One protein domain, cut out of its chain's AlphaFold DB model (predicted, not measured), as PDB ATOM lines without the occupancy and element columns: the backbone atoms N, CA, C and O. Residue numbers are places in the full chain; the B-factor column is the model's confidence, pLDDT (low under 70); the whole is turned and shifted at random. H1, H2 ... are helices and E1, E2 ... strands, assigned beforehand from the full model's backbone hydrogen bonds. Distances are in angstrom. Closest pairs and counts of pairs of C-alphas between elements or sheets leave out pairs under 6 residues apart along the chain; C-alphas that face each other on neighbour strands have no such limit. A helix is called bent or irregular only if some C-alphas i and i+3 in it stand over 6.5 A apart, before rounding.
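Overview. This is residues 3 to 76 of the 77 residues of the protein "DUF2750 domain-containing protein" of Acinetobacter sp. WCHAc060012 (UniProt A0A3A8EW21). What is the shape? H2 and H3 form a pair of helices side by side over part of their length at one end of the body, and the short helix H1 lies at the other end with the turns of two long loops, residues 14 to 28 and 50 to 61, while E1 and residues 3 to 4 lie between the two ends. From the helix pair, residues 70 to 76 stick out. What is it made of? The printed part has 74 residues with three named helices and one named strand, in the order H1, H2, E1, H3, and the class is mostly helix, though only 36 residues are in named elements, under half. It is only just compact, close to loose, with a radius of gyration of the C-alphas of 13.1 A and spans of 35 by 31 by 21 A.

Along the chain. Where is the longest helix? H2 holds residues 29 to 42, from C-alpha 29 at (-3.652, 38.907, 22.684) to C-alpha 42, 18.9 A away. It is only just irregular: C-alphas 34 and 37 are 6.6 A apart. Where are the other elements? H3 holds residues 62 to 74, 18.4 A long, and ends with C-alpha 74 at (-17.739, 43.006, 17.778). E1 holds residues 47 to 49. H1 holds residues 8 to 13 and begins with C-alpha 8 at (0.199, 40.324, 35.694).

Arrangement. How do H2 and H3 stand to each other? They touch, H3 with residues 62 to 66 alone, and the closest C-alphas are those of Leu 37 and Val 62, 6.2 A apart. Their lines stand at a shallow tilt of 23 degrees, and they run opposite ways. What is beside E1? E1 pairs with no named strand, but its residues 48 to 49 pair with residues 3 to 4, parallel. E1 is only just apart from H2, with their closest C-alphas 8.3 A apart. Which elements does H1 touch? H1 touches no helix, and it is apart from E1. How do the helix backbones run? Every O i to N i+4 pair is within hydrogen-bond range in H1 and H3, and 7 of 10 are in H2.

Size, cuts and confidence. How large is it? The two C-alphas farthest apart are those of Ser 21 and Leu 75, 38.7 A. Which links are long? H1 to H2, with 15 residues between them, and E1 to H3, with 12, are long links, and H2 to E1 is a tight link. The printed part has no cut. Where is the model's confidence low? The mean pLDDT of the printed part is 86.3, and residue 76 is the one printed residue under 70.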
ATOM      1  N   PRO A   3      -1.985  28.269  32.663       88.69
ATOM      2  CA  PRO A   3      -2.903  29.244  33.220       88.69
ATOM      3  C   PRO A   3      -2.655  30.632  32.606       88.69
ATOM      4  O   PRO A   3      -1.511  31.046  32.419       88.69
ATOM      5  N   LEU A   4      -3.734  31.334  32.273       89.56
ATOM      6  CA  LEU A   4      -3.715  32.649  31.641       89.56
ATOM      7  C   LEU A   4      -4.512  33.638  32.489       89.56
ATOM      8  O   LEU A   4      -5.595  33.317  32.978       89.56
ATOM      9  N   TRP A   5      -3.981  34.850  32.622       90.44
ATOM     10  CA  TRP A   5      -4.592  35.942  33.375       90.44
ATOM     11  C   TRP A   5      -4.643  37.218  32.540       90.44
ATOM     12  O   TRP A   5      -3.796  37.401  31.666       90.44
ATOM     13  N   PRO A   6      -5.613  38.111  32.803       86.25
ATOM     14  CA  PRO A   6      -5.796  39.313  31.999       86.25
ATOM     15  C   PRO A   6      -4.784  40.399  32.380       86.25
ATOM     16  O   PRO A   6      -4.547  41.327  31.615       86.25
ATOM     17  N   ALA A   7      -4.187  40.285  33.569       87.38
ATOM     18  CA  ALA A   7      -3.152  41.169  34.068       87.38
ATOM     19  C   ALA A   7      -2.139  40.387  34.909       87.38
ATOM     20  O   ALA A   7      -2.459  39.360  35.518       87.38
ATOM     21  N   GLU A   8      -0.920  40.917  34.964       88.94
ATOM     22  CA  GLU A   8       0.199  40.324  35.694       88.94
ATOM     23  C   GLU A   8      -0.069  40.222  37.204       88.94
ATOM     24  O   GLU A   8       0.343  39.254  37.841       88.94
ATOM     25  N   GLU A   9      -0.799  41.180  37.783       88.69
ATOM     26  CA  GLU A   9      -1.122  41.204  39.215       88.69
ATOM     27  C   GLU A   9      -1.865  39.933  39.649       88.69
ATOM     28  O   GLU A   9      -1.494  39.302  40.639       88.69
ATOM     29  N   TYR A  10      -2.851  39.493  38.860       87.81
ATOM     30  CA  TYR A  10      -3.593  38.260  39.129       87.81
ATOM     31  C   TYR A  10      -2.713  37.019  38.991       87.81
ATOM     32  O   TYR A  10      -2.791  36.113  39.824       87.81
ATOM     33  N   ALA A  11      -1.845  36.995  37.978       87.62
ATOM     34  CA  ALA A  11      -0.910  35.897  37.784       87.62
ATOM     35  C   ALA A  11       0.054  35.780  38.972       87.62
ATOM     36  O   ALA A  11       0.266  34.681  39.474       87.62
ATOM     37  N   ASN A  12       0.578  36.905  39.474       87.44
ATOM     38  CA  ASN A  12       1.462  36.936  40.640       87.44
ATOM     39  C   ASN A  12       0.776  36.438  41.917       87.44
ATOM     40  O   ASN A  12       1.386  35.679  42.668       87.44
ATOM     41  N   LEU A  13      -0.485  36.812  42.146       87.50
ATOM     42  CA  LEU A  13      -1.263  36.324  43.291       87.50
ATOM     43  C   LEU A  13      -1.498  34.806  43.238       87.50
ATOM     44  O   LEU A  13      -1.585  34.160  44.280       87.50
ATOM     45  N   CYS A  14      -1.557  34.230  42.036       85.25
ATOM     46  CA  CYS A  14      -1.798  32.805  41.825       85.25
ATOM     47  C   CYS A  14      -0.511  31.967  41.695       85.25
ATOM     48  O   CYS A  14      -0.591  30.775  41.394       85.25
ATOM     49  N   ARG A  15       0.676  32.540  41.958       84.81
ATOM     50  CA  ARG A  15       1.967  31.817  42.010       84.81
ATOM     51  C   ARG A  15       2.103  30.967  43.275       84.81
ATOM     52  O   ARG A  15       3.050  31.111  44.042       84.81
ATOM     53  N   VAL A  16       1.155  30.074  43.498       81.25
ATOM     54  CA  VAL A  16       1.112  29.150  44.636       81.25
ATOM     55  C   VAL A  16       1.028  27.708  44.124       81.25
ATOM     56  O   VAL A  16       0.976  27.482  42.915       81.25
ATOM     57  N   ASN A  17       1.041  26.709  45.011       76.56
ATOM     58  CA  ASN A  17       0.864  25.292  44.649       76.56
ATOM     59  C   ASN A  17       1.854  24.787  43.573       76.56
ATOM     60  O   ASN A  17       1.466  24.110  42.622       76.56
ATOM     61  N   GLY A  18       3.144  25.125  43.709       77.62
ATOM     62  CA  GLY A  18       4.202  24.697  42.780       77.62
ATOM     63  C   GLY A  18       4.520  25.686  41.655       77.62
ATOM     64  O   GLY A  18       5.493  25.487  40.928       77.62
ATOM     65  N   TRP A  19       3.771  26.789  41.549       82.88
ATOM     66  CA  TRP A  19       4.059  27.887  40.617       82.88
ATOM     67  C   TRP A  19       4.927  29.004  41.221       82.88
ATOM     68  O   TRP A  19       5.293  29.951  40.529       82.88
ATOM     69  N   GLU A  20       5.317  28.879  42.492       86.62
ATOM     70  CA  GLU A  20       6.073  29.888  43.255       86.62
ATOM     71  C   GLU A  20       7.393  30.290  42.575       86.62
ATOM     72  O   GLU A  20       7.803  31.449  42.621       86.62
ATOM     73  N   SER A  21       8.047  29.350  41.885       86.62
ATOM     74  CA  SER A  21       9.317  29.589  41.178       86.62
ATOM     75  C   SER A  21       9.163  30.098  39.738       86.62
ATOM     76  O   SER A  21      10.163  30.448  39.116       86.62
ATOM     77  N   PHE A  22       7.945  30.150  39.193       85.31
ATOM     78  CA  PHE A  22       7.690  30.620  37.829       85.31
ATOM     79  C   PHE A  22       7.419  32.120  37.813       85.31
ATOM     80  O   PHE A  22       6.861  32.649  38.768       85.31
ATOM     81  N   GLN A  23       7.790  32.808  36.732       85.00
ATOM     82  CA  GLN A  23       7.489  34.229  36.548       85.00
ATOM     83  C   GLN A  23       6.402  34.402  35.482       85.00
ATOM     84  O   GLN A  23       6.512  33.793  34.412       85.00
ATOM     85  N   PRO A  24       5.361  35.210  35.748       86.81
ATOM     86  CA  PRO A  24       4.378  35.545  34.736       86.81
ATOM     87  C   PRO A  24       5.072  36.275  33.589       86.81
ATOM     88  O   PRO A  24       5.941  37.117  33.801       86.81
ATOM     89  N   THR A  25       4.710  35.908  32.367       88.94
ATOM     90  CA  THR A  25       5.231  36.533  31.153       88.94
ATOM     91  C   THR A  25       4.077  37.215  30.448       88.94
ATOM     92  O   THR A  25       3.019  36.611  30.271       88.94
ATOM     93  N   TRP A  26       4.280  38.472  30.064       89.00
ATOM     94  CA  TRP A  26       3.296  39.190  29.273       89.00
ATOM     95  C   TRP A  26       3.200  38.576  27.877       89.00
ATOM     96  O   TRP A  26       4.219  38.344  27.222       89.00
ATOM     97  N   LEU A  27       1.972  38.333  27.430       87.94
ATOM     98  CA  LEU A  27       1.673  37.822  26.104       87.94
ATOM     99  C   LEU A  27       0.570  38.680  25.491       87.94
ATOM    100  O   LEU A  27      -0.510  38.813  26.066       87.94
ATOM    101  N   GLY A  28       0.857  39.271  24.331       88.19
ATOM    102  CA  GLY A  28      -0.122  40.059  23.593       88.19
ATOM    103  C   GLY A  28      -1.252  39.177  23.070       88.19
ATOM    104  O   GLY A  28      -1.013  38.048  22.649       88.19
ATOM    105  N   ILE A  29      -2.481  39.695  23.079       84.19
ATOM    106  CA  ILE A  29      -3.652  38.907  22.684       84.19
ATOM    107  C   ILE A  29      -3.629  38.531  21.198       84.19
ATOM    108  O   ILE A  29      -3.930  37.392  20.867       84.19
ATOM    109  N   GLU A  30      -3.175  39.434  20.325       86.00
ATOM    110  CA  GLU A  30      -2.970  39.145  18.898       86.00
ATOM    111  C   GLU A  30      -1.956  38.013  18.721       86.00
ATOM    112  O   GLU A  30      -2.245  37.001  18.097       86.00
ATOM    113  N   GLN A  31      -0.803  38.122  19.389       89.19
ATOM    114  CA  GLN A  31       0.224  37.084  19.356       89.19
ATOM    115  C   GLN A  31      -0.307  35.738  19.860       89.19
ATOM    116  O   GLN A  31      -0.023  34.686  19.290       89.19
ATOM    117  N   PHE A  32      -1.091  35.761  20.937       87.81
ATOM    118  CA  PHE A  32      -1.709  34.566  21.489       87.81
ATOM    119  C   PHE A  32      -2.635  33.888  20.473       87.81
ATOM    120  O   PHE A  32      -2.565  32.670  20.317       87.81
ATOM    121  N   ILE A  33      -3.457  34.660  19.761       86.62
ATOM    122  CA  ILE A  33      -4.418  34.135  18.785       86.62
ATOM    123  C   ILE A  33      -3.719  33.634  17.523       86.62
ATOM    124  O   ILE A  33      -3.992  32.517  17.089       86.62
ATOM    125  N   ASP A  34      -2.821  34.432  16.951       88.31
ATOM    126  CA  ASP A  34      -2.198  34.136  15.661       88.31
ATOM    127  C   ASP A  34      -1.064  33.106  15.760       88.31
ATOM    128  O   ASP A  34      -0.905  32.284  14.858       88.31
ATOM    129  N   GLU A  35      -0.282  33.101  16.848       89.62
ATOM    130  CA  GLU A  35       0.877  32.204  16.986       89.62
ATOM    131  C   GLU A  35       0.620  31.026  17.939       89.62
ATOM    132  O   GLU A  35       0.953  29.879  17.623       89.62
ATOM    133  N   TYR A  36       0.036  31.267  19.119       89.25
ATOM    134  CA  TYR A  36      -0.028  30.246  20.176       89.25
ATOM    135  C   TYR A  36      -1.246  29.327  20.064       89.25
ATOM    136  O   TYR A  36      -1.097  28.112  20.190       89.25
ATOM    137  N   LEU A  37      -2.442  29.864  19.818       88.50
ATOM    138  CA  LEU A  37      -3.666  29.073  19.673       88.50
ATOM    139  C   LEU A  37      -3.593  28.000  18.572       88.50
ATOM    140  O   LEU A  37      -3.931  26.852  18.881       88.50
ATOM    141  N   PRO A  38      -3.126  28.282  17.336       89.62
ATOM    142  CA  PRO A  38      -2.964  27.232  16.329       89.62
ATOM    143  C   PRO A  38      -1.970  26.164  16.791       89.62
ATOM    144  O   PRO A  38      -2.244  24.970  16.667       89.62
ATOM    145  N   HIS A  39      -0.874  26.565  17.440       89.06
ATOM    146  CA  HIS A  39       0.089  25.621  17.997       89.06
ATOM    147  C   HIS A  39      -0.508  24.744  19.107       89.06
ATOM    148  O   HIS A  39      -0.188  23.558  19.229       89.06
ATOM    149  N   PHE A  40      -1.383  25.317  19.936       88.81
ATOM    150  CA  PHE A  40      -2.071  24.598  21.003       88.81
ATOM    151  C   PHE A  40      -3.065  23.592  20.438       88.81
ATOM    152  O   PHE A  40      -3.150  22.478  20.958       88.81
ATOM    153  N   LEU A  41      -3.754  23.949  19.355       87.88
ATOM    154  CA  LEU A  41      -4.642  23.046  18.635       87.88
ATOM    155  C   LEU A  41      -3.861  21.853  18.061       87.88
ATOM    156  O   LEU A  41      -4.217  20.706  18.333       87.88
ATOM    157  N   GLU A  42      -2.755  22.110  17.354       90.31
ATOM    158  CA  GLU A  42      -1.910  21.067  16.753       90.31
ATOM    159  C   GLU A  42      -1.307  20.115  17.794       90.31
ATOM    160  O   GLU A  42      -1.259  18.901  17.590       90.31
ATOM    161  N   LYS A  43      -0.853  20.649  18.934       88.75
ATOM    162  CA  LYS A  43      -0.216  19.862  20.001       88.75
ATOM    163  C   LYS A  43      -1.177  19.361  21.078       88.75
ATOM    164  O   LYS A  43      -0.724  18.753  22.048       88.75
ATOM    165  N   ASN A  44      -2.478  19.609  20.932       86.25
ATOM    166  CA  ASN A  44      -3.500  19.285  21.930       86.25
ATOM    167  C   ASN A  44      -3.186  19.860  23.332       86.25
ATOM    168  O   ASN A  44      -3.427  19.232  24.367       86.25
ATOM    169  N   ILE A  45      -2.603  21.060  23.376       87.62
ATOM    170  CA  ILE A  45      -2.251  21.747  24.619       87.62
ATOM    171  C   ILE A  45      -3.507  22.399  25.191       87.62
ATOM    172  O   ILE A  45      -4.156  23.215  24.544       87.62
ATOM    173  N   LYS A  46      -3.820  22.074  26.448       88.12
ATOM    174  CA  LYS A  46      -4.908  22.713  27.197       88.12
ATOM    175  C   LYS A  46      -4.404  23.932  27.963       88.12
ATOM    176  O   LYS A  46      -3.395  23.853  28.679       88.12
ATOM    177  N   PHE A  47      -5.161  25.013  27.874       89.62
ATOM    178  CA  PHE A  47      -4.980  26.227  28.656       89.62
ATOM    179  C   PHE A  47      -6.215  26.485  29.518       89.62
ATOM    180  O   PHE A  47      -7.278  25.910  29.290       89.62
ATOM    181  N   CYS A  48      -6.046  27.306  30.540       90.31
ATOM    182  CA  CYS A  48      -7.100  27.695  31.453       90.31
ATOM    183  C   CYS A  48      -7.100  29.216  31.599       90.31
ATOM    184  O   CYS A  48      -6.045  29.826  31.760       90.31
ATOM    185  N   ILE A  49      -8.287  29.806  31.538       89.81
ATOM    186  CA  ILE A  49      -8.527  31.232  31.683       89.81
ATOM    187  C   ILE A  49      -8.943  31.517  33.125       89.81
ATOM    188  O   ILE A  49      -9.925  30.965  33.622       89.81
ATOM    189  N   PHE A  50      -8.184  32.396  33.769       88.81
ATOM    190  CA  PHE A  50      -8.415  32.939  35.110       88.81
ATOM    191  C   PHE A  50      -8.541  31.894  36.232       88.81
ATOM    192  O   PHE A  50      -9.427  32.029  37.076       88.81
ATOM    193  N   PRO A  51      -7.660  30.877  36.306       88.62
ATOM    194  CA  PRO A  51      -7.640  30.013  37.475       88.62
ATOM    195  C   PRO A  51      -7.223  30.816  38.710       88.62
ATOM    196  O   PRO A  51      -6.365  31.701  38.644       88.62
ATOM    197  N   THR A  52      -7.818  30.492  39.850       86.69
ATOM    198  CA  THR A  52      -7.463  31.051  41.155       86.69
ATOM    199  C   THR A  52      -7.016  29.934  42.094       86.69
ATOM    200  O   THR A  52      -6.962  28.765  41.720       86.69
ATOM    201  N   VAL A  53      -6.648  30.281  43.328       83.50
ATOM    202  CA  VAL A  53      -6.207  29.289  44.323       83.50
ATOM    203  C   VAL A  53      -7.327  28.305  44.687       83.50
ATOM    204  O   VAL A  53      -7.035  27.147  44.977       83.50
ATOM    205  N   ASP A  54      -8.581  28.761  44.655       84.19
ATOM    206  CA  ASP A  54      -9.762  27.988  45.068       84.19
ATOM    207  C   ASP A  54     -10.615  27.518  43.875       84.19
ATOM    208  O   ASP A  54     -11.332  26.526  43.971       84.19
ATOM    209  N   ASP A  55     -10.500  28.193  42.726       85.88
ATOM    210  CA  ASP A  55     -11.288  27.917  41.524       85.88
ATOM    211  C   ASP A  55     -10.402  27.512  40.343       85.88
ATOM    212  O   ASP A  55      -9.400  28.159  40.033       85.88
ATOM    213  N   ALA A  56     -10.797  26.445  39.649       81.06
ATOM    214  CA  ALA A  56     -10.040  25.901  38.528       81.06
ATOM    215  C   ALA A  56     -10.100  26.770  37.261       81.06
ATOM    216  O   ALA A  56      -9.437  26.415  36.289       81.06
ATOM    217  N   GLY A  57     -10.855  27.873  37.256       87.31
ATOM    218  CA  GLY A  57     -11.042  28.755  36.113       87.31
ATOM    219  C   GLY A  57     -11.865  28.115  34.998       87.31
ATOM    220  O   GLY A  57     -12.516  27.080  35.156       87.31
ATOM    221  N   VAL A  58     -11.816  28.734  33.820       89.38
ATOM    222  CA  VAL A  58     -12.503  28.239  32.621       89.38
ATOM    223  C   VAL A  58     -11.500  27.519  31.729       89.38
ATOM    224  O   VAL A  58     -10.428  28.045  31.442       89.38
ATOM    225  N   ILE A  59     -11.833  26.319  31.258       90.00
ATOM    226  CA  ILE A  59     -11.009  25.561  30.302       90.00
ATOM    227  C   ILE A  59     -11.766  25.518  28.968       90.00
ATOM    228  O   ILE A  59     -12.488  24.550  28.719       90.00
ATOM    229  N   PRO A  60     -11.667  26.566  28.133       88.25
ATOM    230  CA  PRO A  60     -12.320  26.576  26.834       88.25
ATOM    231  C   PRO A  60     -11.531  25.735  25.824       88.25
ATOM    232  O   PRO A  60     -10.334  25.468  25.984       88.25
ATOM    233  N   THR A  61     -12.195  25.345  24.742       88.00
ATOM    234  CA  THR A  61     -11.489  24.922  23.529       88.00
ATOM    235  C   THR A  61     -10.920  26.141  22.797       88.00
ATOM    236  O   THR A  61     -11.370  27.267  23.008       88.00
ATOM    237  N   VAL A  62      -9.922  25.931  21.930       85.94
ATOM    238  CA  VAL A  62      -9.365  27.007  21.084       85.94
ATOM    239  C   VAL A  62     -10.479  27.676  20.272       85.94
ATOM    240  O   VAL A  62     -10.563  28.899  20.232       85.94
ATOM    241  N   GLU A  63     -11.361  26.872  19.680       85.25
ATOM    242  CA  GLU A  63     -12.476  27.337  18.853       85.25
ATOM    243  C   GLU A  63     -13.474  28.184  19.655       85.25
ATOM    244  O   GLU A  63     -13.825  29.284  19.229       85.25
ATOM    245  N   GLU A  64     -13.881  27.722  20.845       88.25
ATOM    246  CA  GLU A  64     -14.780  28.492  21.714       88.25
ATOM    247  C   GLU A  64     -14.142  29.789  22.200       88.25
ATOM    248  O   GLU A  64     -14.793  30.832  22.192       88.25
ATOM    249  N   PHE A  65     -12.862  29.756  22.578       87.75
ATOM    250  CA  PHE A  65     -12.158  30.949  23.034       87.75
ATOM    251  C   PHE A  65     -12.113  32.027  21.943       87.75
ATOM    252  O   PHE A  65     -12.469  33.175  22.204       87.75
ATOM    253  N   VAL A  66     -11.733  31.661  20.713       85.31
ATOM    254  CA  VAL A  66     -11.686  32.593  19.573       85.31
ATOM    255  C   VAL A  66     -13.081  33.111  19.231       85.31
ATOM    256  O   VAL A  66     -13.239  34.298  18.951       85.31
ATOM    257  N   CYS A  67     -14.100  32.250  19.265       86.38
ATOM    258  CA  CYS A  67     -15.477  32.644  18.983       86.38
ATOM    259  C   CYS A  67     -16.009  33.643  20.020       86.38
ATOM    260  O   CYS A  67     -16.545  34.687  19.644       86.38
ATOM    261  N   HIS A  68     -15.811  33.369  21.311       87.12
ATOM    262  CA  HIS A  68     -16.214  34.270  22.390       87.12
ATOM    263  C   HIS A  68     -15.456  35.593  22.316       87.12
ATOM    264  O   HIS A  68     -16.066  36.649  22.433       87.12
ATOM    265  N   LEU A  69     -14.148  35.550  22.054       83.69
ATOM    266  CA  LEU A  69     -13.339  36.756  21.962       83.69
ATOM    267  C   LEU A  69     -13.761  37.651  20.790       83.69
ATOM    268  O   LEU A  69     -13.933  38.849  20.980       83.69
ATOM    269  N   ASN A  70     -13.971  37.085  19.596       83.56
ATOM    270  CA  ASN A  70     -14.459  37.850  18.443       83.56
ATOM    271  C   ASN A  70     -15.869  38.400  18.679       83.56
ATOM    272  O   ASN A  70     -16.154  39.528  18.299       83.56
ATOM    273  N   THR A  71     -16.735  37.620  19.334       85.31
ATOM    274  CA  THR A  71     -18.085  38.068  19.697       85.31
ATOM    275  C   THR A  71     -18.022  39.283  20.616       85.31
ATOM    276  O   THR A  71     -18.668  40.286  20.333       85.31
ATOM    277  N   GLU A  72     -17.212  39.218  21.675       83.06
ATOM    278  CA  GLU A  72     -17.020  40.335  22.600       83.06
ATOM    279  C   GLU A  72     -16.423  41.557  21.894       83.06
ATOM    280  O   GLU A  72     -16.899  42.666  22.106       83.06
ATOM    281  N   LEU A  73     -15.432  41.379  21.011       76.75
ATOM    282  CA  LEU A  73     -14.824  42.481  20.254       76.75
ATOM    283  C   LEU A  73     -15.823  43.179  19.318       76.75
ATOM    284  O   LEU A  73     -15.833  44.406  19.266       76.75
ATOM    285  N   SER A  74     -16.700  42.430  18.643       79.94
ATOM    286  CA  SER A  74     -17.739  43.006  17.778       79.94
ATOM    287  C   SER A  74     -18.838  43.761  18.535       79.94
ATOM    288  O   SER A  74     -19.573  44.529  17.923       79.94
ATOM    289  N   LEU A  75     -18.976  43.584  19.855       77.38
ATOM    290  CA  LEU A  75     -19.925  44.363  20.667       77.38
ATOM    291  C   LEU A  75     -19.437  45.790  20.962       77.38
ATOM    292  O   LEU A  75     -20.230  46.619  21.410       77.38
ATOM    293  N   TYR A  76     -18.154  46.072  20.727       67.50
ATOM    294  CA  TYR A  76     -17.548  47.392  20.904       67.50
ATOM    295  C   TYR A  76     -17.367  48.161  19.577       67.50
ATOM    296  O   TYR A  76     -16.735  49.221  19.588       67.50
TER     297      TYR A  76